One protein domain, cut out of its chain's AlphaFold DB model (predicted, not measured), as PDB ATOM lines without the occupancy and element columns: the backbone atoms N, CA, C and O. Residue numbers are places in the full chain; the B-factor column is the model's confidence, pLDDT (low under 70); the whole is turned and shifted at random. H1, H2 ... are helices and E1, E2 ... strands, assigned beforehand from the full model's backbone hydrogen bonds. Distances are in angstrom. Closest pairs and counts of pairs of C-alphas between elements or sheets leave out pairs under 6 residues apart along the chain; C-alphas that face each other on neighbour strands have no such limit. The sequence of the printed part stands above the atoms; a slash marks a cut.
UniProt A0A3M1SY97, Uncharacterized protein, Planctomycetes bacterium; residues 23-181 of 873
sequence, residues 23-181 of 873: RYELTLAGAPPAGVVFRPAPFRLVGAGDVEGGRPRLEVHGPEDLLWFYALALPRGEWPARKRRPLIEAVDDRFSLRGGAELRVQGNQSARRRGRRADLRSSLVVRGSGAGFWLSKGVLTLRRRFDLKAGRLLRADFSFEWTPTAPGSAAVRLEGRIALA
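AT A GLANCE: This is residues 23 to 181 of the 873 residues of an uncharacterized protein of Planctomycetes bacterium (UniProt A0A3M1SY97). One antiparallel sheet of eight strands, twisted and curled like part of a barrel, wraps round a single short helix, H1, which lies in its hollow near the middle of the domain. The barrel is not closed: the edge strands E2 and E3 stay apart, and the long link of residues 47 to 64 runs in the opening between them. The printed part has 159 residues with eight named strands and one named helix, in the chain order E1 E2 H1 E3 E4 E5 E6 E7 E8, and the sheet's order is E2 E1 E8 E7 E6 E5 E4 E3. The class is mostly strand. The whole is compact, with a radius of gyration of the C-alphas of 15.8 A, yet elongated in outline, spanning 51 by 31 by 28 A.

HOW THE PARTS SIT: E3, residues 87 to 96, E4, residues 102 to 114, E5, residues 117 to 129, E6, residues 135 to 147, E7, residues 152 to 164, and E8, residues 172 to 180, form a meander, each strand the antiparallel neighbour of the one before. Across E3 and E4, N 91 and O 107 are 2.8 A apart, within hydrogen-bond range. Such pairs join E4 and E5 at N 110 and O 121, 2.8 A, and E5 and E6 at N 122 and O 142, 2.9 A. E6 and E7 have N 143 and O 157 at 2.8 A, and E7 and E8 have N 158 and O 176 at 3.0 A. E1, residues 23 to 29, is antiparallel to E8, with N 27 and O 177 at 2.9 A. E2, residues 43 to 46, forms a hairpin with E1, with N 44 and O 24 at 2.9 A. H1, residues 65 to 72, is on the sheet, which curls round it; its closest C-alphas to E7 are those of Ala 71 and Ala 156, 5.8 A apart. Every O i to N i+4 pair in H1 is within hydrogen-bond range.

IN THESE COORDINATES: E5 measures 36.8 A from first to last C-alpha, E4 36.4 A, E7 33.5 A, E6 33.3 A, E3 28.0 A, E8 26.5 A and E1 19.7 A; E2 and H1 are shorter. E4 bends by 54 degrees at residue 107, E6 by 51 degrees at residue 138 and E7 by 66 degrees at residue 155. E1 begins at C-alpha 23 (479.961, 324.732, 373.960), H1 at C-alpha 65 (470.372, 312.105, 369.486), and E8 ends at C-alpha 180 (475.633, 328.019, 376.264).

THE WHOLE: The C-alphas farthest apart, of Arg 82 and Pro 167, are 50.9 A apart. The printed part has no cut. The links E1 to E2, E2 to H1 and H1 to E3 are long. Mean pLDDT of the printed part is 82.1; residues 31 to 37, 77 to 85, 98 to 99, 131 to 133 and 167 to 168 are under 70.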
ATOM      1  N   ARG A  23     480.396 325.836 373.102       76.19
ATOM      2  CA  ARG A  23     479.961 324.732 373.960       76.19
ATOM      3  C   ARG A  23     478.542 324.970 374.452       76.19
ATOM      4  O   ARG A  23     478.280 325.955 375.145       76.19
ATOM      5  N   TYR A  24     477.662 324.026 374.153       81.56
ATOM      6  CA  TYR A  24     476.335 323.951 374.745       81.56
ATOM      7  C   TYR A  24     476.293 322.834 375.771       81.56
ATOM      8  O   TYR A  24     476.798 321.749 375.507       81.56
ATOM      9  N   GLU A  25     475.667 323.091 376.908       83.56
ATOM     10  CA  GLU A  25     475.449 322.129 377.983       83.56
ATOM     11  C   GLU A  25     473.979 321.749 378.040       83.56
ATOM     12  O   GLU A  25     473.097 322.597 377.882       83.56
ATOM     13  N   LEU A  26     473.744 320.464 378.268       87.06
ATOM     14  CA  LEU A  26     472.451 319.880 378.547       87.06
ATOM     15  C   LEU A  26     472.290 319.739 380.060       87.06
ATOM     16  O   LEU A  26     473.060 319.046 380.721       87.06
ATOM     17  N   THR A  27     471.248 320.354 380.601       88.31
ATOM     18  CA  THR A  27     470.795 320.131 381.974       88.31
ATOM     19  C   THR A  27     469.455 319.414 381.933       88.31
ATOM     20  O   THR A  27     468.515 319.913 381.311       88.31
ATOM     21  N   LEU A  28     469.370 318.255 382.584       87.25
ATOM     22  CA  LEU A  28     468.135 317.484 382.716       87.25
ATOM     23  C   LEU A  28     467.419 317.843 384.020       87.25
ATOM     24  O   LEU A  28     468.059 318.021 385.056       87.25
ATOM     25  N   ALA A  29     466.096 317.956 383.961       84.75
ATOM     26  CA  ALA A  29     465.241 318.037 385.135       84.75
ATOM     27  C   ALA A  29     464.869 316.606 385.554       84.75
ATOM     28  O   ALA A  29     463.976 315.995 384.974       84.75
ATOM     29  N   GLY A  30     465.598 316.071 386.536       70.75
ATOM     30  CA  GLY A  30     465.465 314.685 386.991       70.75
ATOM     31  C   GLY A  30     466.385 313.704 386.253       70.75
ATOM     32  O   GLY A  30     467.012 314.037 385.245       70.75
ATOM     33  N   ALA A  31     466.494 312.490 386.792       65.81
ATOM     34  CA  ALA A  31     467.228 311.393 386.169       65.81
ATOM     35  C   ALA A  31     466.267 310.511 385.352       65.81
ATOM     36  O   ALA A  31     465.118 310.335 385.766       65.81
ATOM     37  N   PRO A  32     466.704 309.938 384.215       66.50
ATOM     38  CA  PRO A  32     465.915 308.921 383.533       66.50
ATOM     39  C   PRO A  32     465.657 307.737 384.487       66.50
ATOM     40  O   PRO A  32     466.541 307.407 385.284       66.50
ATOM     41  N   PRO A  33     464.477 307.090 384.423       67.88
ATOM     42  CA  PRO A  33     464.178 305.937 385.264       67.88
ATOM     43  C   PRO A  33     465.227 304.831 385.102       67.88
ATOM     44  O   PRO A  33     465.767 304.624 384.009       67.88
ATOM     45  N   ALA A  34     465.505 304.101 386.184       62.78
ATOM     46  CA  ALA A  34     466.423 302.967 386.146       62.78
ATOM     47  C   ALA A  34     465.982 301.951 385.074       62.78
ATOM     48  O   ALA A  34     464.802 301.631 384.957       62.78
ATOM     49  N   GLY A  35     466.929 301.472 384.265       65.06
ATOM     50  CA  GLY A  35     466.655 300.544 383.159       65.06
ATOM     51  C   GLY A  35     466.258 301.202 381.831       65.06
ATOM     52  O   GLY A  35     466.237 300.517 380.811       65.06
ATOM     53  N   VAL A  36     466.018 302.520 381.788       67.31
ATOM     54  CA  VAL A  36     465.732 303.230 380.531       67.31
ATOM     55  C   VAL A  36     467.023 303.711 379.866       67.31
ATOM     56  O   VAL A  36     467.802 304.479 380.434       67.31
ATOM     57  N   VAL A  37     467.255 303.278 378.625       67.62
ATOM     58  CA  VAL A  37     468.461 303.611 377.849       67.62
ATOM     59  C   VAL A  37     468.273 304.946 377.115       67.62
ATOM     60  O   VAL A  37     468.200 304.992 375.896       67.62
ATOM     61  N   PHE A  38     468.188 306.054 377.858       76.50
ATOM     62  CA  PHE A  38     468.148 307.412 377.292       76.50
ATOM     63  C   PHE A  38     469.314 308.247 377.827       76.50
ATOM     64  O   PHE A  38     469.286 308.724 378.962       76.50
ATOM     65  N   ARG A  39     470.374 308.390 377.022       77.69
ATOM     66  CA  ARG A  39     471.635 309.030 377.437       77.69
ATOM     67  C   ARG A  39     472.095 310.077 376.417       77.69
ATOM     68  O   ARG A  39     473.078 309.855 375.708       77.69
ATOM     69  N   PRO A  40     471.394 311.220 376.312       82.12
ATOM     70  CA  PRO A  40     471.843 312.301 375.445       82.12
ATOM     71  C   PRO A  40     473.221 312.797 375.897       82.12
ATOM     72  O   PRO A  40     473.535 312.798 377.088       82.12
ATOM     73  N   ALA A  41     474.047 313.249 374.948       76.31
ATOM     74  CA  ALA A  41     475.345 313.826 375.289       76.31
ATOM     75  C   ALA A  41     475.144 315.018 376.254       76.31
ATOM     76  O   ALA A  41     474.331 315.896 375.952       76.31
ATOM     77  N   PRO A  42     475.855 315.086 377.393       74.19
ATOM     78  CA  PRO A  42     475.657 316.149 378.382       74.19
ATOM     79  C   PRO A  42     476.118 317.523 377.876       74.19
ATOM     80  O   PRO A  42     475.767 318.552 378.445       74.19
ATOM     81  N   PHE A  43     476.894 317.570 376.797       77.44
ATOM     82  CA  PHE A  43     477.273 318.796 376.111       77.44
ATOM     83  C   PHE A  43     477.604 318.497 374.641       77.44
ATOM     84  O   PHE A  43     477.808 317.342 374.262       77.44
ATOM     85  N   ARG A  44     477.654 319.541 373.808       77.94
ATOM     86  CA  ARG A  44     478.118 319.474 372.414       77.94
ATOM     87  C   ARG A  44     478.912 320.725 372.048       77.94
ATOM     88  O   ARG A  44     478.497 321.845 372.362       77.94
ATOM     89  N   LEU A  45     480.029 320.526 371.351       75.00
ATOM     90  CA  LEU A  45     480.760 321.583 370.656       75.00
ATOM     91  C   LEU A  45     480.160 321.790 369.267       75.00
ATOM     92  O   LEU A  45     479.997 320.836 368.513       75.00
ATOM     93  N   VAL A  46     479.836 323.038 368.933       76.31
ATOM     94  CA  VAL A  46     479.212 323.398 367.655       76.31
ATOM     95  C   VAL A  46     479.972 324.558 367.023       76.31
ATOM     96  O   VAL A  46     480.098 325.628 367.623       76.31
ATOM     97  N   GLY A  47     480.478 324.349 365.813       72.50
ATOM     98  CA  GLY A  47     481.099 325.352 364.953       72.50
ATOM     99  C   GLY A  47     480.395 325.474 363.602       72.50
ATOM    100  O   GLY A  47     479.468 324.730 363.292       72.50
ATOM    101  N   ALA A  48     480.861 326.411 362.772       70.06
ATOM    102  CA  ALA A  48     480.250 326.691 361.472       70.06
ATOM    103  C   ALA A  48     480.222 325.470 360.533       70.06
ATOM    104  O   ALA A  48     479.242 325.268 359.829       70.06
ATOM    105  N   GLY A  49     481.257 324.620 360.568       71.06
ATOM    106  CA  GLY A  49     481.320 323.402 359.750       71.06
ATOM    107  C   GLY A  49     480.392 322.267 360.205       71.06
ATOM    108  O   GLY A  49     480.242 321.291 359.476       71.06
ATOM    109  N   ASP A  50     479.780 322.370 361.390       76.50
ATOM    110  CA  ASP A  50     478.879 321.347 361.944       76.50
ATOM    111  C   ASP A  50     477.435 321.496 361.450       76.50
ATOM    112  O   ASP A  50     476.573 320.703 361.826       76.50
ATOM    113  N   VAL A  51     477.154 322.506 360.621       75.94
ATOM    114  CA  VAL A  51     475.818 322.808 360.106       75.94
ATOM    115  C   VAL A  51     475.883 323.077 358.607       75.94
ATOM    116  O   VAL A  51     476.695 323.867 358.138       75.94
ATOM    117  N   GLU A  52     474.972 322.469 357.861       75.19
ATOM    118  CA  GLU A  52     474.823 322.653 356.421       75.19
ATOM    119  C   GLU A  52     473.353 322.911 356.094       75.19
ATOM    120  O   GLU A  52     472.467 322.209 356.578       75.19
ATOM    121  N   GLY A  53     473.068 323.978 355.340       71.50
ATOM    122  CA  GLY A  53     471.686 324.349 355.007       71.50
ATOM    123  C   GLY A  53     470.781 324.554 356.234       71.50
ATOM    124  O   GLY A  53     469.584 324.294 356.174       71.50
ATOM    125  N   GLY A  54     471.349 324.952 357.381       73.88
ATOM    126  CA  GLY A  54     470.613 325.095 358.643       73.88
ATOM    127  C   GLY A  54     470.322 323.782 359.383       73.88
ATOM    128  O   GLY A  54     469.675 323.819 360.429       73.88
ATOM    129  N   ARG A  55     470.807 322.630 358.904       81.44
ATOM    130  CA  ARG A  55     470.699 321.327 359.580       81.44
ATOM    131  C   ARG A  55     472.056 320.893 360.152       81.44
ATOM    132  O   ARG A  55     473.071 321.069 359.484       81.44
ATOM    133  N   PRO A  56     472.108 320.339 361.374       84.44
ATOM    134  CA  PRO A  56     473.358 319.844 361.937       84.44
ATOM    135  C   PRO A  56     473.823 318.569 361.217       84.44
ATOM    136  O   PRO A  56     473.011 317.691 360.934       84.44
ATOM    137  N   ARG A  57     475.134 318.432 360.996       78.81
ATOM    138  CA  ARG A  57     475.793 317.230 360.446       78.81
ATOM    139  C   ARG A  57     476.004 316.129 361.502       78.81
ATOM    140  O   ARG A  57     476.973 315.385 361.454       78.81
ATOM    141  N   LEU A  58     475.119 316.058 362.494       78.75
ATOM    142  CA  LEU A  58     475.205 315.087 363.586       78.75
ATOM    143  C   LEU A  58     474.609 313.747 363.148       78.75
ATOM    144  O   LEU A  58     473.467 313.706 362.687       78.75
ATOM    145  N   GLU A  59     475.348 312.655 363.350       79.19
ATOM    146  CA  GLU A  59     474.792 311.307 363.213       79.19
ATOM    147  C   GLU A  59     473.741 311.051 364.307       79.19
ATOM    148  O   GLU A  59     473.899 311.454 365.464       79.19
ATOM    149  N   VAL A  60     472.656 310.375 363.924       85.12
ATOM    150  CA  VAL A  60     471.593 309.928 364.830       85.12
ATOM    151  C   VAL A  60     471.748 308.423 365.004       85.12
ATOM    152  O   VAL A  60     471.520 307.673 364.059       85.12
ATOM    153  N   HIS A  61     472.148 307.983 366.197       77.94
ATOM    154  CA  HIS A  61     472.303 306.561 366.526       77.94
ATOM    155  C   HIS A  61     471.131 305.996 367.322       77.94
ATOM    156  O   HIS A  61     470.965 304.780 367.378       77.94
ATOM    157  N   GLY A  62     470.329 306.871 367.922       82.88
ATOM    158  CA  GLY A  62     469.187 306.520 368.752       82.88
ATOM    159  C   GLY A  62     468.282 307.729 369.013       82.88
ATOM    160  O   GLY A  62     468.619 308.854 368.621       82.88
ATOM    161  N   PRO A  63     467.119 307.524 369.658       86.25
ATOM    162  CA  PRO A  63     466.165 308.596 369.947       86.25
ATOM    163  C   PRO A  63     466.758 309.771 370.743       86.25
ATOM    164  O   PRO A  63     466.349 310.914 370.554       86.25
ATOM    165  N   GLU A  64     467.739 309.521 371.608       86.50
ATOM    166  CA  GLU A  64     468.439 310.526 372.412       86.50
ATOM    167  C   GLU A  64     469.207 311.563 371.584       86.50
ATOM    168  O   GLU A  64     469.369 312.707 372.015       86.50
ATOM    169  N   ASP A  65     469.627 311.207 370.369       88.25
ATOM    170  CA  ASP A  65     470.372 312.105 369.486       88.25
ATOM    171  C   ASP A  65     469.473 313.122 368.788       88.25
ATOM    172  O   ASP A  65     469.922 314.221 368.441       88.25
ATOM    173  N   LEU A  66     468.179 312.807 368.669       91.88
ATOM    174  CA  LEU A  66     467.171 313.719 368.130       91.88
ATOM    175  C   LEU A  66     467.078 315.001 368.961       91.88
ATOM    176  O   LEU A  66     466.777 316.064 368.417       91.88
ATOM    177  N   LEU A  67     467.392 314.923 370.258       92.44
ATOM    178  CA  LEU A  67     467.460 316.079 371.140       92.44
ATOM    179  C   LEU A  67     468.421 317.142 370.593       92.44
ATOM    180  O   LEU A  67     468.031 318.285 370.361       92.44
ATOM    181  N   TRP A  68     469.679 316.755 370.373       91.19
ATOM    182  CA  TRP A  68     470.720 317.654 369.885       91.19
ATOM    183  C   TRP A  68     470.489 318.047 368.432       91.19
ATOM    184  O   TRP A  68     470.646 319.219 368.084       91.19
ATOM    185  N   PHE A  69     470.053 317.095 367.606       92.25
ATOM    186  CA  PHE A  69     469.739 317.344 366.206       92.25
ATOM    187  C   PHE A  69     468.671 318.439 366.062       92.25
ATOM    188  O   PHE A  69     468.903 319.463 365.419       92.25
ATOM    189  N   TYR A  70     467.520 318.300 366.727       93.25
ATOM    190  CA  TYR A  70     466.450 319.293 366.621       93.25
ATOM    191  C   TYR A  70     466.689 320.550 367.454       93.25
ATOM    192  O   TYR A  70     466.171 321.606 367.092       93.25
ATOM    193  N   ALA A  71     467.489 320.500 368.522       92.75
ATOM    194  CA  ALA A  71     467.897 321.713 369.229       92.75
ATOM    195  C   ALA A  71     468.693 322.664 368.323       92.75
ATOM    196  O   ALA A  71     468.502 323.878 368.405       92.75
ATOM    197  N   LEU A  72     469.541 322.117 367.444       89.56
ATOM    198  CA  LEU A  72     470.416 322.879 366.548       89.56
ATOM    199  C   LEU A  72     469.810 323.136 365.160       89.56
ATOM    200  O   LEU A  72     470.220 324.086 364.496       89.56
ATOM    201  N   ALA A  73     468.833 322.332 364.729       88.31
ATOM    202  CA  ALA A  73     468.203 322.465 363.418       88.31
ATOM    203  C   ALA A  73     467.367 323.746 363.270       88.31
ATOM    204  O   ALA A  73     466.539 324.086 364.120       88.31
ATOM    205  N   LEU A  74     467.513 324.405 362.125       83.00
ATOM    206  CA  LEU A  74     466.641 325.472 361.651       83.00
ATOM    207  C   LEU A  74     465.671 324.937 360.578       83.00
ATOM    208  O   LEU A  74     465.993 323.975 359.877       83.00
ATOM    209  N   PRO A  75     464.483 325.550 360.447       80.00
ATOM    210  CA  PRO A  75     463.558 325.284 359.361       80.00
ATOM    211  C   PRO A  75     464.160 325.464 357.968       80.00
ATOM    212  O   PRO A  75     464.926 326.406 357.754       80.00
ATOM    213  N   ARG A  76     463.766 324.585 357.037       73.06
ATOM    214  CA  ARG A  76     464.228 324.560 355.635       73.06
ATOM    215  C   ARG A  76     463.628 325.684 354.782       73.06
ATOM    216  O   ARG A  76     464.222 326.066 353.782       73.06
ATOM    217  N   GLY A  77     462.452 326.192 355.158       65.94
ATOM    218  CA  GLY A  77     461.733 327.215 354.391       65.94
ATOM    219  C   GLY A  77     462.389 328.599 354.428       65.94
ATOM    220  O   GLY A  77     463.142 328.927 355.348       65.94
ATOM    221  N   GLU A  78     462.064 329.437 353.442       63.47
ATOM    222  CA  GLU A  78     462.574 330.805 353.374       63.47
ATOM    223  C   GLU A  78     462.121 331.648 354.570       63.47
ATOM    224  O   GLU A  78     460.951 331.676 354.961       63.47
ATOM    225  N   TRP A  79     463.073 332.373 355.154       64.38
ATOM    226  CA  TRP A  79     462.828 333.203 356.322       64.38
ATOM    227  C   TRP A  79     462.374 334.599 355.886       64.38
ATOM    228  O   TRP A  79     463.198 335.371 355.389       64.38
ATOM    229  N   PRO A  80     461.110 334.996 356.119       57.41
ATOM    230  CA  PRO A  80     460.615 336.284 355.650       57.41
ATOM    231  C   PRO A  80     461.435 337.446 356.234       57.41
ATOM    232  O   PRO A  80     461.720 337.502 357.436       57.41
ATOM    233  N   ALA A  81     461.810 338.396 355.372       56.12
ATOM    234  CA  ALA A  81     462.704 339.498 355.723       56.12
ATOM    235  C   ALA A  81     462.117 340.413 356.815       56.12
ATOM    236  O   ALA A  81     462.824 340.770 357.759       56.12
ATOM    237  N   ARG A  82     460.821 340.759 356.723       56.16
ATOM    238  CA  ARG A  82     460.110 341.649 357.665       56.16
ATOM    239  C   ARG A  82     458.570 341.503 357.599       56.16
ATOM    240  O   ARG A  82     457.906 342.447 357.195       56.16
ATOM    241  N   LYS A  83     457.947 340.377 358.000       47.94
ATOM    242  CA  LYS A  83     456.470 340.318 358.226       47.94
ATOM    243  C   LYS A  83     456.059 339.398 359.393       47.94
ATOM    244  O   LYS A  83     456.754 338.449 359.730       47.94
ATOM    245  N   ARG A  84     454.914 339.724 360.020       57.31
ATOM    246  CA  ARG A  84     454.379 339.213 361.310       57.31
ATOM    247  C   ARG A  84     453.958 337.726 361.347       57.31
ATOM    248  O   ARG A  84     453.691 337.218 362.441       57.31
ATOM    249  N   ARG A  85     453.854 337.031 360.206       65.31
ATOM    250  CA  ARG A  85     453.344 335.645 360.152       65.31
ATOM    251  C   ARG A  85     454.463 334.632 360.457       65.31
ATOM    252  O   ARG A  85     455.568 334.806 359.949       65.31
ATOM    253  N   PRO A  86     454.220 333.630 361.324       72.38
ATOM    254  CA  PRO A  86     455.205 332.589 361.601       72.38
ATOM    255  C   PRO A  86     455.421 331.714 360.357       72.38
ATOM    256  O   PRO A  86     454.451 331.353 359.696       72.38
ATOM    257  N   LEU A  87     456.675 331.366 360.062       81.31
ATOM    258  CA  LEU A  87     457.002 330.278 359.135       81.31
ATOM    259  C   LEU A  87     456.510 328.980 359.773       81.31
ATOM    260  O   LEU A  87     456.767 328.779 360.958       81.31
ATOM    261  N   ILE A  88     455.819 328.130 359.020       84.06
ATOM    262  CA  ILE A  88     455.377 326.804 359.461       84.06
ATOM    263  C   ILE A  88     455.954 325.791 358.474       84.06
ATOM    264  O   ILE A  88     455.780 325.944 357.271       84.06
ATOM    265  N   GLU A  89     456.650 324.781 358.984       86.06
ATOM    266  CA  GLU A  89     457.206 323.672 358.211       86.06
ATOM    267  C   GLU A  89     456.697 322.355 358.793       86.06
ATOM    268  O   GLU A  89     456.815 322.112 359.999       86.06
ATOM    269  N   ALA A  90     456.171 321.504 357.915       89.94
ATOM    270  CA  ALA A  90     455.928 320.106 358.222       89.94
ATOM    271  C   ALA A  90     457.258 319.338 358.185       89.94
ATOM    272  O   ALA A  90     458.036 319.456 357.240       89.94
ATOM    273  N   VAL A  91     457.515 318.553 359.225       91.25
ATOM    274  CA  VAL A  91     458.684 317.682 359.359       91.25
ATOM    275  C   VAL A  91     458.244 316.251 359.053       91.25
ATOM    276  O   VAL A  91     457.257 315.793 359.622       91.25
ATOM    277  N   ASP A  92     458.976 315.561 358.180       93.50
ATOM    278  CA  ASP A  92     458.906 314.106 357.956       93.50
ATOM    279  C   ASP A  92     460.325 313.604 357.656       93.50
ATOM    280  O   ASP A  92     460.703 313.361 356.511       93.50
ATOM    281  N   ASP A  93     461.155 313.567 358.697       93.12
ATOM    282  CA  ASP A  93     462.546 313.127 358.600       93.12
ATOM    283  C   ASP A  93     462.652 311.628 358.934       93.12
ATOM    284  O   ASP A  93     461.971 311.119 359.833       93.12
ATOM    285  N   ARG A  94     463.536 310.924 358.220       92.50
ATOM    286  CA  ARG A  94     463.832 309.497 358.413       92.50
ATOM    287  C   ARG A  94     465.313 309.304 358.705       92.50
ATOM    288  O   ARG A  94     466.157 309.853 357.998       92.50
ATOM    289  N   PHE A  95     465.620 308.510 359.726       89.50
ATOM    290  CA  PHE A  95     466.984 308.200 360.145       89.50
ATOM    291  C   PHE A  95     467.186 306.687 360.174       89.50
ATOM    292  O   PHE A  95     466.553 305.981 360.959       89.50
ATOM    293  N   SER A  96     468.086 306.191 359.326       84.19
ATOM    294  CA  SER A  96     468.492 304.785 359.328       84.19
ATOM    295  C   SER A  96     469.553 304.541 360.397       84.19
ATOM    296  O   SER A  96     470.602 305.187 360.391       84.19
ATOM    297  N   LEU A  97     469.295 303.591 361.292       78.19
ATOM    298  CA  LEU A  97     470.196 303.215 362.377       78.19
ATOM    299  C   LEU A  97     470.972 301.931 362.054       78.19
ATOM    300  O   LEU A  97     470.753 301.254 361.044       78.19
ATOM    301  N   ARG A  98     471.898 301.565 362.948       67.38
ATOM    302  CA  ARG A  98     472.575 300.264 362.892       67.38
ATOM    303  C   ARG A  98     471.572 299.117 363.049       67.38
ATOM    304  O   ARG A  98     470.603 299.229 363.787       67.38
ATOM    305  N   GLY A  99     471.835 298.004 362.364       67.25
ATOM    306  CA  GLY A  99     471.001 296.796 362.443       67.25
ATOM    307  C   GLY A  99     469.709 296.841 361.620       67.25
ATOM    308  O   GLY A  99     468.870 295.968 361.789       67.25
ATOM    309  N   GLY A 100     469.537 297.832 360.735       71.75
ATOM    310  CA  GLY A 100     468.345 297.952 359.878       71.75
ATOM    311  C   GLY A 100     467.139 298.613 360.555       71.75
ATOM    312  O   GLY A 100     466.086 298.729 359.940       71.75
ATOM    313  N   ALA A 101     467.301 299.065 361.797       81.06
ATOM    314  CA  ALA A 101     466.323 299.861 362.523       81.06
ATOM    315  C   ALA A 101     466.147 301.263 361.905       81.06
ATOM    316  O   ALA A 101     467.088 301.837 361.352       81.06
ATOM    317  N   GLU A 102     464.953 301.842 362.034       88.31
ATOM    318  CA  GLU A 102     464.621 303.171 361.508       88.31
ATOM    319  C   GLU A 102     463.931 304.032 362.573       88.31
ATOM    320  O   GLU A 102     463.099 303.549 363.345       88.31
ATOM    321  N   LEU A 103     464.270 305.324 362.601       90.56
ATOM    322  CA  LEU A 103     463.527 306.353 363.324       90.56
ATOM    323  C   LEU A 103     462.831 307.273 362.332       90.56
ATOM    324  O   LEU A 103     463.481 307.921 361.509       90.56
ATOM    325  N   ARG A 104     461.513 307.399 362.470       93.31
ATOM    326  CA  ARG A 104     460.713 308.375 361.734       93.31
ATOM    327  C   ARG A 104     460.275 309.490 362.669       93.31
ATOM    328  O   ARG A 104     459.723 309.229 363.740       93.31
ATOM    329  N   VAL A 105     460.496 310.733 362.253       95.25
ATOM    330  CA  VAL A 105     460.120 311.921 363.018       95.25
ATOM    331  C   VAL A 105     459.180 312.778 362.190       95.25
ATOM    332  O   VAL A 105     459.569 313.305 361.153       95.25
ATOM    333  N   GLN A 106     457.944 312.923 362.666       96.25
ATOM    334  CA  GLN A 106     456.896 313.670 361.978       96.25
ATOM    335  C   GLN A 106     456.323 314.770 362.854       96.25
ATOM    336  O   GLN A 106     456.162 314.582 364.052       96.25
ATOM    337  N   GLY A 107     455.934 315.900 362.283       94.31
ATOM    338  CA  GLY A 107     455.226 316.923 363.044       94.31
ATOM    339  C   GLY A 107     455.346 318.290 362.417       94.31
ATOM    340  O   GLY A 107     455.578 318.410 361.221       94.31
ATOM    341  N   ASN A 108     455.204 319.325 363.235       90.31
ATOM    342  CA  ASN A 108     455.266 320.699 362.763       90.31
ATOM    343  C   ASN A 108     456.305 321.483 363.551       90.31
ATOM    344  O   ASN A 108     456.417 321.365 364.778       90.31
ATOM    345  N   GLN A 109     457.020 322.346 362.843       90.00
ATOM    346  CA  GLN A 109     457.828 323.388 363.445       90.00
ATOM    347  C   GLN A 109     457.394 324.757 362.947       90.00
ATOM    348  O   GLN A 109     457.071 324.945 361.780       90.00
ATOM    349  N   SER A 110     457.381 325.726 363.856       88.50
ATOM    350  CA  SER A 110     457.087 327.117 363.550       88.50
ATOM    351  C   SER A 110     458.243 328.013 363.961       88.50
ATOM    352  O   SER A 110     458.881 327.775 364.990       88.50
ATOM    353  N   ALA A 111     458.511 329.054 363.181       87.00
ATOM    354  CA  ALA A 111     459.548 330.035 363.464       87.00
ATOM    355  C   ALA A 111     459.011 331.458 363.335       87.00
ATOM    356  O   ALA A 111     458.339 331.814 362.367       87.00
ATOM    357  N   ARG A 112     459.336 332.305 364.313       85.50
ATOM    358  CA  ARG A 112     459.033 333.736 364.290       85.50
ATOM    359  C   ARG A 112     460.326 334.532 364.422       85.50
ATOM    360  O   ARG A 112     461.037 334.425 365.420       85.50
ATOM    361  N   ARG A 113     460.599 335.379 363.431       82.56
ATOM    362  CA  ARG A 113     461.733 336.307 363.445       82.56
ATOM    363  C   ARG A 113     461.381 337.579 364.219       82.56
ATOM    364  O   ARG A 113     460.340 338.189 363.992       82.56
ATOM    365  N   ARG A 114     462.264 337.993 365.127       79.88
ATOM    366  CA  ARG A 114     462.208 339.245 365.899       79.88
ATOM    367  C   ARG A 114     463.539 339.981 365.736       79.88
ATOM    368  O   ARG A 114     464.470 339.806 366.523       79.88
ATOM    369  N   GLY A 115     463.654 340.767 364.665       78.56
ATOM    370  CA  GLY A 115     464.892 341.470 364.315       78.56
ATOM    371  C   GLY A 115     466.058 340.502 364.076       78.56
ATOM    372  O   GLY A 115     466.052 339.744 363.103       78.56
ATOM    373  N   ARG A 116     467.057 340.535 364.973       81.56
ATOM    374  CA  ARG A 116     468.248 339.659 364.945       81.56
ATOM    375  C   ARG A 116     468.026 338.285 365.585       81.56
ATOM    376  O   ARG A 116     468.916 337.448 365.505       81.56
ATOM    377  N   ARG A 117     466.885 338.044 366.232       85.38
ATOM    378  CA  ARG A 117     466.589 336.778 366.917       85.38
ATOM    379  C   ARG A 117     465.486 336.003 366.209       85.38
ATOM    380  O   ARG A 117     464.635 336.596 365.547       85.38
ATOM    381  N   ALA A 118     465.479 334.693 366.402       86.50
ATOM    382  CA  ALA A 118     464.379 333.821 366.017       86.50
ATOM    383  C   ALA A 118     463.911 333.001 367.213       86.50
ATOM    384  O   ALA A 118     464.734 332.412 367.907       86.50
ATOM    385  N   ASP A 119     462.600 332.951 367.424       90.62
ATOM    386  CA  ASP A 119     461.965 332.036 368.368       90.62
ATOM    387  C   ASP A 119     461.275 330.927 367.565       90.62
ATOM    388  O   ASP A 119     460.460 331.213 366.684       90.62
ATOM    389  N   LEU A 120     461.610 329.673 367.855       91.75
ATOM    390  CA  LEU A 120     461.069 328.503 367.175       91.75
ATOM    391  C   LEU A 120     460.351 327.597 368.164       91.75
ATOM    392  O   LEU A 120     460.771 327.447 369.314       91.75
ATOM    393  N   ARG A 121     459.292 326.949 367.692       94.06
ATOM    394  CA  ARG A 121     458.551 325.931 368.436       94.06
ATOM    395  C   ARG A 121     458.388 324.703 367.566       94.06
ATOM    396  O   ARG A 121     457.963 324.844 366.426       94.06
ATOM    397  N   SER A 122     458.693 323.537 368.108       94.75
ATOM    398  CA  SER A 122     458.502 322.258 367.427       94.75
ATOM    399  C   SER A 122     457.679 321.326 368.286       94.75
ATOM    400  O   SER A 122     457.877 321.291 369.499       94.75
ATOM    401  N   SER A 123     456.800 320.568 367.641       96.25
ATOM    402  CA  SER A 123     456.102 319.428 368.223       96.25
ATOM    403  C   SER A 123     456.275 318.259 367.266       96.25
ATOM    404  O   SER A 123     455.728 318.282 366.161       96.25
ATOM    405  N   LEU A 124     457.092 317.289 367.667       96.62
ATOM    406  CA  LEU A 124     457.580 316.213 366.815       96.62
ATOM    407  C   LEU A 124     457.214 314.863 367.426       96.62
ATOM    408  O   LEU A 124     457.573 314.567 368.559       96.62
ATOM    409  N   VAL A 125     456.512 314.034 366.670       96.25
ATOM    410  CA  VAL A 125     456.219 312.640 366.987       96.25
ATOM    411  C   VAL A 125     457.369 311.779 366.480       96.25
ATOM    412  O   VAL A 125     457.655 311.758 365.285       96.25
ATOM    413  N   VAL A 126     458.008 311.056 367.390       94.19
ATOM    414  CA  VAL A 126     459.103 310.122 367.119       94.19
ATOM    415  C   VAL A 126     458.545 308.705 367.162       94.19
ATOM    416  O   VAL A 126     457.901 308.326 368.140       94.19
ATOM    417  N   ARG A 127     458.787 307.916 366.117       91.69
ATOM    418  CA  ARG A 127     458.448 306.489 366.064       91.69
ATOM    419  C   ARG A 127     459.688 305.686 365.693       91.69
ATOM    420  O   ARG A 127     460.363 306.039 364.726       91.69
ATOM    421  N   GLY A 128     459.972 304.636 366.455       87.12
ATOM    422  CA  GLY A 128     461.010 303.658 366.137       87.12
ATOM    423  C   GLY A 128     460.401 302.387 365.563       87.12
ATOM    424  O   GLY A 128     459.364 301.930 366.040       87.12
ATOM    425  N   SER A 129     461.031 301.824 364.537       83.00
ATOM    426  CA  SER A 129     460.643 300.544 363.936       83.00
ATOM    427  C   SER A 129     461.862 299.650 363.730       83.00
ATOM    428  O   SER A 129     462.894 300.109 363.242       83.00
ATOM    429  N   GLY A 130     461.733 298.369 364.084       74.62
ATOM    430  CA  GLY A 130     462.818 297.382 364.058       74.62
ATOM    431  C   GLY A 130     463.137 296.819 365.448       74.62
ATOM    432  O   GLY A 130     462.645 297.315 366.463       74.62
ATOM    433  N   ALA A 131     463.943 295.756 365.496       63.31
ATOM    434  CA  ALA A 131     464.328 295.110 366.749       63.31
ATOM    435  C   ALA A 131     465.239 296.018 367.602       63.31
ATOM    436  O   ALA A 131     466.162 296.640 367.079       63.31
ATOM    437  N   GLY A 132     465.004 296.060 368.921       63.28
ATOM    438  CA  GLY A 132     465.918 296.681 369.892       63.28
ATOM    439  C   GLY A 132     465.577 298.100 370.364       63.28
ATOM    440  O   GLY A 132     466.341 298.670 371.142       63.28
ATOM    441  N   PHE A 133     464.444 298.684 369.958       69.94
ATOM    442  CA  PHE A 133     464.025 299.980 370.498       69.94
ATOM    443  C   PHE A 133     463.306 299.853 371.837       69.94
ATOM    444  O   PHE A 133     462.332 299.116 371.975       69.94
ATOM    445  N   TRP A 134     463.721 300.685 372.790       73.69
ATOM    446  CA  TRP A 134     462.999 300.930 374.040       73.69
ATOM    447  C   TRP A 134     461.805 301.888 373.859       73.69
ATOM    448  O   TRP A 134     461.128 302.191 374.832       73.69
ATOM    449  N   LEU A 135     461.541 302.372 372.638       78.56
ATOM    450  CA  LEU A 135     460.554 303.405 372.307       78.56
ATOM    451  C   LEU A 135     459.670 302.983 371.123       78.56
ATOM    452  O   LEU A 135     460.183 302.819 370.018       78.56
ATOM    453  N   SER A 136     458.346 302.904 371.312       76.50
ATOM    454  CA  SER A 136     457.383 302.690 370.213       76.50
ATOM    455  C   SER A 136     456.888 304.012 369.614       76.50
ATOM    456  O   SER A 136     456.883 304.207 368.397       76.50
ATOM    457  N   LYS A 137     456.509 304.959 370.479       88.38
ATOM    458  CA  LYS A 137     456.063 306.308 370.121       88.38
ATOM    459  C   LYS A 137     456.447 307.293 371.224       88.38
ATOM    460  O   LYS A 137     456.218 307.031 372.402       88.38
ATOM    461  N   GLY A 138     456.977 308.445 370.828       92.12
ATOM    462  CA  GLY A 138     457.264 309.568 371.717       92.12
ATOM    463  C   GLY A 138     456.901 310.910 371.091       92.12
ATOM    464  O   GLY A 138     456.736 311.018 369.876       92.12
ATOM    465  N   VAL A 139     456.770 311.940 371.918       95.81
ATOM    466  CA  VAL A 139     456.481 313.319 371.529       95.81
ATOM    467  C   VAL A 139     457.574 314.224 372.082       95.81
ATOM    468  O   VAL A 139     457.684 314.436 373.289       95.81
ATOM    469  N   LEU A 140     458.393 314.763 371.184       96.19
ATOM    470  CA  LEU A 140     459.446 315.727 371.469       96.19
ATOM    471  C   LEU A 140     458.942 317.140 371.166       96.19
ATOM    472  O   LEU A 140     458.731 317.523 370.013       96.19
ATOM    473  N   THR A 141     458.798 317.939 372.217       97.12
ATOM    474  CA  THR A 141     458.466 319.359 372.117       97.12
ATOM    475  C   THR A 141     459.710 320.193 372.378       97.12
ATOM    476  O   THR A 141     460.376 319.996 373.391       97.12
ATOM    477  N   LEU A 142     460.010 321.161 371.506       97.12
ATOM    478  CA  LEU A 142     461.128 322.094 371.692       97.12
ATOM    479  C   LEU A 142     460.681 323.551 371.596       97.12
ATOM    480  O   LEU A 142     459.892 323.925 370.725       97.12
ATOM    481  N   ARG A 143     461.278 324.404 372.429       96.81
ATOM    482  CA  ARG A 143     461.239 325.867 372.322       96.81
ATOM    483  C   ARG A 143     462.665 326.379 372.193       96.81
ATOM    484  O   ARG A 143     463.445 326.290 373.134       96.81
ATOM    485  N   ARG A 144     463.010 326.906 371.021       94.75
ATOM    486  CA  ARG A 144     464.385 327.279 370.664       94.75
ATOM    487  C   ARG A 144     464.470 328.774 370.419       94.75
ATOM    488  O   ARG A 144     463.558 329.362 369.842       94.75
ATOM    489  N   ARG A 145     465.577 329.387 370.819       92.88
ATOM    490  CA  ARG A 145     465.886 330.784 370.523       92.88
ATOM    491  C   ARG A 145     467.246 330.871 369.857       92.88
ATOM    492  O   ARG A 145     468.227 330.432 370.446       92.88
ATOM    493  N   PHE A 146     467.306 331.484 368.681       88.00
ATOM    494  CA  PHE A 146     468.531 331.676 367.906       88.00
ATOM    495  C   PHE A 146     468.894 333.154 367.774       88.00
ATOM    496  O   PHE A 146     468.019 334.022 367.710       88.00
ATOM    497  N   ASP A 147     470.191 333.433 367.689       84.69
ATOM    498  CA  ASP A 147     470.731 334.674 367.143       84.69
ATOM    499  C   ASP A 147     471.014 334.445 365.658       84.69
ATOM    500  O   ASP A 147     471.905 333.676 365.318       84.69
ATOM    501  N   LEU A 148     470.246 335.085 364.777       77.62
ATOM    502  CA  LEU A 148     470.359 334.931 363.326       77.62
ATOM    503  C   LEU A 148     471.560 335.684 362.743       77.62
ATOM    504  O   LEU A 148     472.033 335.336 361.667       77.62
ATOM    505  N   LYS A 149     472.045 336.737 363.419       76.12
ATOM    506  CA  LYS A 149     473.212 337.498 362.949       76.12
ATOM    507  C   LYS A 149     474.491 336.725 363.240       76.12
ATOM    508  O   LYS A 149     475.359 336.651 362.378       76.12
ATOM    509  N   ALA A 150     474.603 336.194 364.453       72.44
ATOM    510  CA  ALA A 150     475.712 335.334 364.841       72.44
ATOM    511  C   ALA A 150     475.541 333.914 364.274       72.44
ATOM    512  O   ALA A 150     476.518 333.206 364.073       72.44
ATOM    513  N   GLY A 151     474.300 333.519 363.985       75.88
ATOM    514  CA  GLY A 151     473.929 332.186 363.543       75.88
ATOM    515  C   GLY A 151     474.181 331.153 364.632       75.88
ATOM    516  O   GLY A 151     474.862 330.190 364.362       75.88
ATOM    517  N   ARG A 152     473.696 331.352 365.867       81.06
ATOM    518  CA  ARG A 152     473.823 330.366 366.965       81.06
ATOM    519  C   ARG A 152     472.530 330.107 367.701       81.06
ATOM    520  O   ARG A 152     471.701 331.008 367.839       81.06
ATOM    521  N   LEU A 153     472.447 328.924 368.302       87.81
ATOM    522  CA  LEU A 153     471.514 328.653 369.383       87.81
ATOM    523  C   LEU A 153     471.852 329.548 370.592       87.81
ATOM    524  O   LEU A 153     472.999 329.716 370.975       87.81
ATOM    525  N   LEU A 154     470.859 330.178 371.203       89.00
ATOM    526  CA  LEU A 154     471.021 330.846 372.498       89.00
ATOM    527  C   LEU A 154     470.540 329.927 373.618       89.00
ATOM    528  O   LEU A 154     471.148 329.871 374.685       89.00
ATOM    529  N   ARG A 155     469.434 329.224 373.363       93.38
ATOM    530  CA  ARG A 155     468.798 328.297 374.296       93.38
ATOM    531  C   ARG A 155     467.794 327.408 373.566       93.38
ATOM    532  O   ARG A 155     467.081 327.901 372.690       93.38
ATOM    533  N   ALA A 156     467.688 326.150 373.974       96.56
ATOM    534  CA  ALA A 156     466.585 325.255 373.652       96.56
ATOM    535  C   ALA A 156     466.049 324.624 374.943       96.56
ATOM    536  O   ALA A 156     466.782 323.928 375.635       96.56
ATOM    537  N   ASP A 157     464.787 324.870 375.271       97.25
ATOM    538  CA  ASP A 157     464.073 324.106 376.296       97.25
ATOM    539  C   ASP A 157     463.285 322.994 375.610       97.25
ATOM    540  O   ASP A 157     462.719 323.216 374.532       97.25
ATOM    541  N   PHE A 158     463.232 321.818 376.222       96.25
ATOM    542  CA  PHE A 158     462.532 320.680 375.647       96.25
ATOM    543  C   PHE A 158     461.763 319.877 376.695       96.25
ATOM    544  O   PHE A 158     462.087 319.899 377.882       96.25
ATOM    545  N   SER A 159     460.766 319.147 376.205       94.88
ATOM    546  CA  SER A 159     460.080 318.067 376.906       94.88
ATOM    547  C   SER A 159     459.989 316.894 375.944       94.88
ATOM    548  O   SER A 159     459.513 317.067 374.818       94.88
ATOM    549  N   PHE A 160     460.453 315.725 376.366       93.44
ATOM    550  CA  PHE A 160     460.310 314.488 375.618       93.44
ATOM    551  C   PHE A 160     459.494 313.502 376.437       93.44
ATOM    552  O   PHE A 160     459.886 313.142 377.543       93.44
ATOM    553  N   GLU A 161     458.347 313.108 375.902       91.88
ATOM    554  CA  GLU A 161     457.429 312.180 376.552       91.88
ATOM    555  C   GLU A 161     457.265 310.935 375.693       91.88
ATOM    556  O   GLU A 161     457.090 311.045 374.479       91.88
ATOM    557  N   TRP A 162     457.336 309.753 376.293       89.81
ATOM    558  CA  TRP A 162     457.191 308.510 375.556       89.81
ATOM    559  C   TRP A 162     456.715 307.336 376.394       89.81
ATOM    560  O   TRP A 162     456.829 307.338 377.614       89.81
ATOM    561  N   THR A 163     456.267 306.284 375.712       83.38
ATOM    562  CA  THR A 163     455.934 305.002 376.338       83.38
ATOM    563  C   THR A 163     457.002 303.962 375.995       83.38
ATOM    564  O   THR A 163     457.280 303.754 374.805       83.38
ATOM    565  N   PRO A 164     457.627 303.316 376.999       79.94
ATOM    566  CA  PRO A 164     458.555 302.225 376.751       79.94
ATOM    567  C   PRO A 164     457.886 301.040 376.044       79.94
ATOM    568  O   PRO A 164     456.689 300.811 376.194       79.94
ATOM    569  N   THR A 165     458.653 300.266 375.279       76.56
ATOM    570  CA  THR A 165     458.147 299.084 374.551       76.56
ATOM    571  C   THR A 165     457.833 297.882 375.444       76.56
ATOM    572  O   THR A 165     457.137 296.973 374.996       76.56
ATOM    573  N   ALA A 166     458.311 297.858 376.691       73.38
ATOM    574  CA  ALA A 166     458.032 296.768 377.621       73.38
ATOM    575  C   ALA A 166     456.549 296.777 378.074       73.38
ATOM    576  O   ALA A 166     456.042 297.845 378.444       73.38
ATOM    577  N   PRO A 167     455.853 295.621 378.088       65.06
ATOM    578  CA  PRO A 167     454.444 295.532 378.480       65.06
ATOM    579  C   PRO A 167     454.183 296.129 379.871       65.06
ATOM    580  O   PRO A 167     454.931 295.861 380.806       65.06
ATOM    581  N   GLY A 168     453.130 296.942 380.011       69.75
ATOM    582  CA  GLY A 168     452.738 297.554 381.292       69.75
ATOM    583  C   GLY A 168     453.557 298.778 381.733       69.75
ATOM    584  O   GLY A 168     453.346 299.282 382.833       69.75
ATOM    585  N   SER A 169     454.476 299.282 380.903       74.06
ATOM    586  CA  SER A 169     455.313 300.439 381.256       74.06
ATOM    587  C   SER A 169     454.539 301.762 381.260       74.06
ATOM    588  O   SER A 169     453.837 302.088 380.301       74.06
ATOM    589  N   ALA A 170     454.733 302.571 382.305       79.31
ATOM    590  CA  ALA A 170     454.201 303.930 382.382       79.31
ATOM    591  C   ALA A 170     454.897 304.884 381.390       79.31
ATOM    592  O   ALA A 170     456.048 304.672 380.997       79.31
ATOM    593  N   ALA A 171     454.203 305.962 381.005       83.19
ATOM    594  CA  ALA A 171     454.796 307.020 380.195       83.19
ATOM    595  C   ALA A 171     455.923 307.724 380.969       83.19
ATOM    596  O   ALA A 171     455.754 308.136 382.116       83.19
ATOM    597  N   VAL A 172     457.076 307.870 380.325       86.00
ATOM    598  CA  VAL A 172     458.239 308.582 380.849       86.00
ATOM    599  C   VAL A 172     458.254 309.972 380.234       86.00
ATOM    600  O   VAL A 172     458.167 310.116 379.015       86.00
ATOM    601  N   ARG A 173     458.395 310.997 381.073       89.62
ATOM    602  CA  ARG A 173     458.579 312.383 380.640       89.62
ATOM    603  C   ARG A 173     459.904 312.908 381.154       89.62
ATOM    604  O   ARG A 173     460.199 312.812 382.341       89.62
ATOM    605  N   LEU A 174     460.680 313.487 380.250       89.00
ATOM    606  CA  LEU A 174     461.977 314.063 380.547       89.00
ATOM    607  C   LEU A 174     462.036 315.487 380.014       89.00
ATOM    608  O   LEU A 174     461.801 315.745 378.833       89.00
ATOM    609  N   GLU A 175     462.360 316.414 380.902       93.50
ATOM    610  CA  GLU A 175     462.497 317.824 380.573       93.50
ATOM    611  C   GLU A 175     463.943 318.258 380.733       93.50
ATOM    612  O   GLU A 175     464.719 317.694 381.508       93.50
ATOM    613  N   GLY A 176     464.325 319.287 379.994       93.94
ATOM    614  CA  GLY A 176     465.653 319.835 380.144       93.94
ATOM    615  C   GLY A 176     465.884 321.077 379.318       93.94
ATOM    616  O   GLY A 176     465.002 321.618 378.640       93.94
ATOM    617  N   ARG A 177     467.125 321.544 379.397       94.69
ATOM    618  CA  ARG A 177     467.579 322.750 378.729       94.69
ATOM    619  C   ARG A 177     468.946 322.533 378.119       94.69
ATOM    620  O   ARG A 177     469.862 322.080 378.792       94.69
ATOM    621  N   ILE A 178     469.075 322.960 376.874       94.06
ATOM    622  CA  ILE A 178     470.341 323.162 376.189       94.06
ATOM    623  C   ILE A 178     470.617 324.662 376.159       94.06
ATOM    624  O   ILE A 178     469.805 325.443 375.657       94.06
ATOM    625  N   ALA A 179     471.749 325.088 376.701       91.06
ATOM    626  CA  ALA A 179     472.169 326.486 376.686       91.06
ATOM    627  C   ALA A 179     473.688 326.586 376.573       91.06
ATOM    628  O   ALA A 179     474.396 325.602 376.761       91.06
ATOM    629  N   LEU A 180     474.194 327.773 376.245       84.00
ATOM    630  CA  LEU A 180     475.633 328.019 376.264       84.00
ATOM    631  C   LEU A 180     476.183 327.782 377.686       84.00
ATOM    632  O   LEU A 180     475.573 328.243 378.654       84.00
ATOM    633  N   ALA A 181     477.309 327.075 377.795       73.12
ATOM    634  CA  ALA A 181     477.924 326.696 379.070       73.12
ATOM    635  C   ALA A 181     478.153 327.894 380.017       73.12
ATOM    636  O   ALA A 181     478.670 328.936 379.594       73.12
TER     637      ALA A 181